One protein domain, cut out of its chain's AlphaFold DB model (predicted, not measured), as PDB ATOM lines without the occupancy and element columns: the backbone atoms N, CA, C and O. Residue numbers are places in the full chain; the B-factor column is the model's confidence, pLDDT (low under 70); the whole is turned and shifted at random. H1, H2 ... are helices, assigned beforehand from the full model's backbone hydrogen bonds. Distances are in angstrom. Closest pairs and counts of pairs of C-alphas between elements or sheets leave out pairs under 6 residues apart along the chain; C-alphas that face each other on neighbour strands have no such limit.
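Overview. This is residues 336 to 383 of the 408 residues of an uncharacterized protein of Arachnia rubra (UniProt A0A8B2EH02). This domain has little regular structure: one helix, H1, with a long looped stretch, residues 336 to 362, folded about its first-residue end and one side, and a short helical turn, H2, at its other end. The printed part has 48 residues, with two named helices, H1 then H2, and no named strand; the class is all helix, though named elements hold only 16 residues. It is compact, with a radius of gyration of the C-alphas of 10.2 A, and spans 27 by 23 by 16 A.

Along the chain. H1, residues 363 to 374, begins at C-alpha 363 (113.197, 102.120, 165.206) and is 16.3 A long. H2, residues 380 to 383, ends at C-alpha 383 (99.278, 88.042, 170.716).

Arrangement. H1, with residues 372 to 374 alone, and H2 touch only at the corner by their tight link; their closest C-alphas, those of Gln 374 and Gly 380, are 4.2 A apart. In H1 every O i to N i+4 pair is within hydrogen-bond range; H2 is too short for such a pair, and its one O i to N i+3 pair is not within range.

Size, cuts and confidence. The C-alphas farthest apart, of Asp 351 and Gly 381, are 27.6 A apart. The printed part has no cut. Its mean pLDDT is 85.7, and no printed residue is under 70.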
ATOM      1  N   GLN A 336      99.991 102.253 178.759       90.06
ATOM      2  CA  GLN A 336     100.360 103.236 179.775       90.06
ATOM      3  C   GLN A 336     100.937 102.563 181.024       90.06
ATOM      4  O   GLN A 336     101.946 103.029 181.547       90.06
ATOM      5  N   GLU A 337     100.339 101.454 181.469       88.44
ATOM      6  CA  GLU A 337     100.851 100.673 182.605       88.44
ATOM      7  C   GLU A 337     102.217 100.053 182.281       88.44
ATOM      8  O   GLU A 337     103.141 100.127 183.091       88.44
ATOM      9  N   PHE A 338     102.401  99.526 181.063       89.50
ATOM     10  CA  PHE A 338     103.690  98.970 180.636       89.50
ATOM     11  C   PHE A 338     104.815 100.019 180.601       89.50
ATOM     12  O   PHE A 338     105.979  99.713 180.872       89.50
ATOM     13  N   LEU A 339     104.476 101.270 180.279       90.69
ATOM     14  CA  LEU A 339     105.429 102.373 180.160       90.69
ATOM     15  C   LEU A 339     105.605 103.193 181.445       90.69
ATOM     16  O   LEU A 339     106.418 104.115 181.441       90.69
ATOM     17  N   ALA A 340     104.921 102.861 182.545       83.50
ATOM     18  CA  ALA A 340     104.889 103.676 183.767       83.50
ATOM     19  C   ALA A 340     106.278 104.005 184.361       83.50
ATOM     20  O   ALA A 340     106.446 105.046 184.998       83.50
ATOM     21  N   GLU A 341     107.282 103.153 184.125       73.19
ATOM     22  CA  GLU A 341     108.669 103.340 184.588       73.19
ATOM     23  C   GLU A 341     109.672 103.617 183.447       73.19
ATOM     24  O   GLU A 341     110.885 103.607 183.662       73.19
ATOM     25  N   THR A 342     109.190 103.850 182.222       75.50
ATOM     26  CA  THR A 342     110.024 104.040 181.021       75.50
ATOM     27  C   THR A 342     110.304 105.529 180.767       75.50
ATOM     28  O   THR A 342     109.515 106.401 181.134       75.50
ATOM     29  N   SER A 343     111.452 105.846 180.157       73.88
ATOM     30  CA  SER A 343     111.765 107.221 179.759       73.88
ATOM     31  C   SER A 343     110.800 107.711 178.665       73.88
ATOM     32  O   SER A 343     110.243 106.912 177.913       73.88
ATOM     33  N   LYS A 344     110.599 109.031 178.544       73.56
ATOM     34  CA  LYS A 344     109.756 109.593 177.472       73.56
ATOM     35  C   LYS A 344     110.337 109.369 176.074       73.56
ATOM     36  O   LYS A 344     109.564 109.297 175.128       73.56
ATOM     37  N   GLU A 345     111.659 109.292 175.952       70.44
ATOM     38  CA  GLU A 345     112.344 109.093 174.667       70.44
ATOM     39  C   GLU A 345     112.105 107.673 174.125       70.44
ATOM     40  O   GLU A 345     111.958 107.500 172.922       70.44
ATOM     41  N   ASP A 346     111.907 106.691 175.011       74.38
ATOM     42  CA  ASP A 346     111.608 105.297 174.647       74.38
ATOM     43  C   ASP A 346     110.092 105.005 174.527       74.38
ATOM     44  O   ASP A 346     109.673 103.853 174.379       74.38
ATOM     45  N   SER A 347     109.239 106.028 174.652       89.00
ATOM     46  CA  SER A 347     107.780 105.875 174.652       89.00
ATOM     47  C   SER A 347     107.233 105.675 173.240       89.00
ATOM     48  O   SER A 347     107.433 106.510 172.358       89.00
ATOM     49  N   PHE A 348     106.440 104.618 173.052       92.19
ATOM     50  CA  PHE A 348     105.639 104.402 171.840       92.19
ATOM     51  C   PHE A 348     104.242 105.056 171.911       92.19
ATOM     52  O   PHE A 348     103.365 104.750 171.100       92.19
ATOM     53  N   LEU A 349     104.021 105.944 172.887       93.44
ATOM     54  CA  LEU A 349     102.820 106.772 173.002       93.44
ATOM     55  C   LEU A 349     103.056 108.186 172.471       93.44
ATOM     56  O   LEU A 349     104.124 108.758 172.696       93.44
ATOM     57  N   ASP A 350     102.034 108.750 171.829       90.38
ATOM     58  CA  ASP A 350     101.979 110.157 171.443       90.38
ATOM     59  C   ASP A 350     101.761 111.079 172.663       90.38
ATOM     60  O   ASP A 350     101.521 110.632 173.790       90.38
ATOM     61  N   ASP A 351     101.810 112.395 172.440       87.25
ATOM     62  CA  ASP A 351     101.601 113.401 173.495       87.25
ATOM     63  C   ASP A 351     100.207 113.335 174.152       87.25
ATOM     64  O   ASP A 351     100.015 113.859 175.252       87.25
ATOM     65  N   ASN A 352      99.236 112.692 173.497       87.81
ATOM     66  CA  ASN A 352      97.882 112.489 174.007       87.81
ATOM     67  C   ASN A 352      97.731 111.152 174.754       87.81
ATOM     68  O   ASN A 352      96.657 110.870 175.289       87.81
ATOM     69  N   GLY A 353      98.789 110.339 174.811       87.75
ATOM     70  CA  GLY A 353      98.788 109.021 175.432       87.75
ATOM     71  C   GLY A 353      98.202 107.912 174.558       87.75
ATOM     72  O   GLY A 353      97.929 106.837 175.091       87.75
ATOM     73  N   ASN A 354      98.003 108.135 173.256       91.50
ATOM     74  CA  ASN A 354      97.603 107.090 172.310       91.50
ATOM     75  C   ASN A 354      98.831 106.349 171.785       91.50
ATOM     76  O   ASN A 354      99.905 106.933 171.670       91.50
ATOM     77  N   VAL A 355      98.674 105.080 171.414       92.44
ATOM     78  CA  VAL A 355      99.741 104.345 170.728       92.44
ATOM     79  C   VAL A 355      99.978 104.968 169.354       92.44
ATOM     80  O   VAL A 355      99.039 105.183 168.588       92.44
ATOM     81  N   ILE A 356     101.238 105.290 169.062       89.31
ATOM     82  CA  ILE A 356     101.654 105.758 167.739       89.31
ATOM     83  C   ILE A 356     101.438 104.594 166.757       89.31
ATOM     84  O   ILE A 356     101.825 103.475 167.085       89.31
ATOM     85  N   PRO A 357     100.838 104.798 165.575       86.50
ATOM     86  CA  PRO A 357     100.784 103.755 164.552       86.50
ATOM     87  C   PRO A 357     102.183 103.197 164.255       86.50
ATOM     88  O   PRO A 357     103.141 103.966 164.176       86.50
ATOM     89  N   TYR A 358     102.322 101.875 164.149       85.19
ATOM     90  CA  TYR A 358     103.628 101.206 164.083       85.19
ATOM     91  C   TYR A 358     104.493 101.703 162.911       85.19
ATOM     92  O   TYR A 358     105.700 101.868 163.068       85.19
ATOM     93  N   ASP A 359     103.876 102.047 161.783       77.62
ATOM     94  CA  ASP A 359     104.501 102.661 160.613       77.62
ATOM     95  C   ASP A 359     105.098 104.049 160.857       77.62
ATOM     96  O   ASP A 359     105.989 104.479 160.130       77.62
ATOM     97  N   LYS A 360     104.614 104.751 161.881       80.69
ATOM     98  CA  LYS A 360     105.066 106.094 162.275       80.69
ATOM     99  C   LYS A 360     106.011 106.060 163.470       80.69
ATOM    100  O   LYS A 360     106.428 107.115 163.949       80.69
ATOM    101  N   MET A 361     106.319 104.873 163.987       81.81
ATOM    102  CA  MET A 361     107.278 104.714 165.068       81.81
ATOM    103  C   MET A 361     108.708 104.805 164.530       81.81
ATOM    104  O   MET A 361     109.053 104.230 163.499       81.81
ATOM    105  N   THR A 362     109.583 105.456 165.289       80.31
ATOM    106  CA  THR A 362     111.032 105.302 165.103       80.31
ATOM    107  C   THR A 362     111.464 103.857 165.389       80.31
ATOM    108  O   THR A 362     110.745 103.094 166.037       80.31
ATOM    109  N   ALA A 363     112.671 103.468 164.962       76.62
ATOM    110  CA  ALA A 363     113.197 102.120 165.206       76.62
ATOM    111  C   ALA A 363     113.183 101.719 166.698       76.62
ATOM    112  O   ALA A 363     112.859 100.576 167.032       76.62
ATOM    113  N   GLU A 364     113.505 102.660 167.592       80.00
ATOM    114  CA  GLU A 364     113.524 102.454 169.046       80.00
ATOM    115  C   GLU A 364     112.107 102.279 169.606       80.00
ATOM    116  O   GLU A 364     111.834 101.299 170.305       80.00
ATOM    117  N   GLN A 365     111.173 103.151 169.212       86.81
ATOM    118  CA  GLN A 365     109.759 103.045 169.588       86.81
ATOM    119  C   GLN A 365     109.136 101.734 169.097       86.81
ATOM    120  O   GLN A 365     108.477 101.037 169.867       86.81
ATOM    121  N   ALA A 366     109.403 101.353 167.845       84.38
ATOM    122  CA  ALA A 366     108.948 100.095 167.265       84.38
ATOM    123  C   ALA A 366     109.538  98.893 168.017       84.38
ATOM    124  O   ALA A 366     108.828  97.926 168.292       84.38
ATOM    125  N   GLY A 367     110.820  98.952 168.395       84.38
ATOM    126  CA  GLY A 367     111.457  97.951 169.256       84.38
ATOM    127  C   GLY A 367     110.738  97.791 170.587       84.38
ATOM    128  O   GLY A 367     110.348  96.679 170.948       84.38
ATOM    129  N   ARG A 368     110.468  98.906 171.266       88.81
ATOM    130  CA  ARG A 368     109.773  98.899 172.553       88.81
ATOM    131  C   ARG A 368     108.331  98.409 172.443       88.81
ATOM    132  O   ARG A 368     107.861  97.682 173.318       88.81
ATOM    133  N   PHE A 369     107.636  98.771 171.370       91.88
ATOM    134  CA  PHE A 369     106.294  98.273 171.098       91.88
ATOM    135  C   PHE A 369     106.292  96.758 170.859       91.88
ATOM    136  O   PHE A 369     105.454  96.052 171.418       91.88
ATOM    137  N   ARG A 370     107.266  96.222 170.110       91.06
ATOM    138  CA  ARG A 370     107.420  94.766 169.948       91.06
ATOM    139  C   ARG A 370     107.645  94.071 171.291       91.06
ATOM    140  O   ARG A 370     106.987  93.064 171.544       91.06
ATOM    141  N   ASP A 371     108.488  94.625 172.163       89.81
ATOM    142  CA  ASP A 371     108.704  94.088 173.516       89.81
ATOM    143  C   ASP A 371     107.403  94.064 174.328       89.81
ATOM    144  O   ASP A 371     107.073  93.061 174.967       89.81
ATOM    145  N   TYR A 372     106.631  95.150 174.280       92.56
ATOM    146  CA  TYR A 372     105.323  95.225 174.926       92.56
ATOM    147  C   TYR A 372     104.378  94.135 174.407       92.56
ATOM    148  O   TYR A 372     103.811  93.379 175.196       92.56
ATOM    149  N   VAL A 373     104.247  93.994 173.088       93.06
ATOM    150  CA  VAL A 373     103.321  93.025 172.489       93.06
ATOM    151  C   VAL A 373     103.761  91.574 172.743       93.06
ATOM    152  O   VAL A 373     102.911  90.701 172.905       93.06
ATOM    153  N   GLN A 374     105.066  91.294 172.800       90.50
ATOM    154  CA  GLN A 374     105.595  89.933 172.968       90.50
ATOM    155  C   GLN A 374     105.766  89.499 174.435       90.50
ATOM    156  O   GLN A 374     105.809  88.298 174.714       90.50
ATOM    157  N   SER A 375     105.902  90.433 175.379       89.12
ATOM    158  CA  SER A 375     106.241  90.107 176.771       89.12
ATOM    159  C   SER A 375     105.039  89.654 177.605       89.12
ATOM    160  O   SER A 375     103.924  90.139 177.445       89.12
ATOM    161  N   GLU A 376     105.276  88.761 178.572       84.38
ATOM    162  CA  GLU A 376     104.254  88.298 179.534       84.38
ATOM    163  C   GLU A 376     103.688  89.427 180.416       84.38
ATOM    164  O   GLU A 376     102.556  89.339 180.896       84.38
ATOM    165  N   GLY A 377     104.491  90.474 180.644       81.44
ATOM    166  CA  GLY A 377     104.085  91.688 181.357       81.44
ATOM    167  C   GLY A 377     103.292  92.675 180.496       81.44
ATOM    168  O   GLY A 377     102.662  93.572 181.045       81.44
ATOM    169  N   GLY A 378     103.310  92.507 179.172       88.38
ATOM    170  CA  GLY A 378     102.464  93.223 178.226       88.38
ATOM    171  C   GLY A 378     101.439  92.279 177.600       88.38
ATOM    172  O   GLY A 378     100.675  91.622 178.307       88.38
ATOM    173  N   LEU A 379     101.412  92.189 176.269       91.69
ATOM    174  CA  LEU A 379     100.375  91.453 175.531       91.69
ATOM    175  C   LEU A 379     100.798  90.056 175.067       91.69
ATOM    176  O   LEU A 379     100.079  89.437 174.281       91.69
ATOM    177  N   GLY A 380     101.910  89.517 175.573       89.19
ATOM    178  CA  GLY A 380     102.438  88.217 175.154       89.19
ATOM    179  C   GLY A 380     101.410  87.093 175.290       89.19
ATOM    180  O   GLY A 380     101.220  86.310 174.366       89.19
ATOM    181  N   GLY A 381     100.639  87.075 176.380       86.94
ATOM    182  CA  GLY A 381      99.565  86.092 176.566       86.94
ATOM    183  C   GLY A 381      98.383  86.217 175.590       86.94
ATOM    184  O   GLY A 381      97.584  85.289 175.502       86.94
ATOM    185  N   VAL A 382      98.253  87.342 174.876       87.25
ATOM    186  CA  VAL A 382      97.189  87.602 173.891       87.25
ATOM    187  C   VAL A 382      97.700  87.353 172.472       87.25
ATOM    188  O   VAL A 382      97.086  86.603 171.719       87.25
ATOM    189  N   TYR A 383      98.840  87.951 172.112       90.50
ATOM    190  CA  TYR A 383      99.278  88.042 170.716       90.50
ATOM    191  C   TYR A 383     100.458  87.160 170.342       90.50
ATOM    192  O   TYR A 383     100.687  86.958 169.151       90.50
TER     193      TYR A 383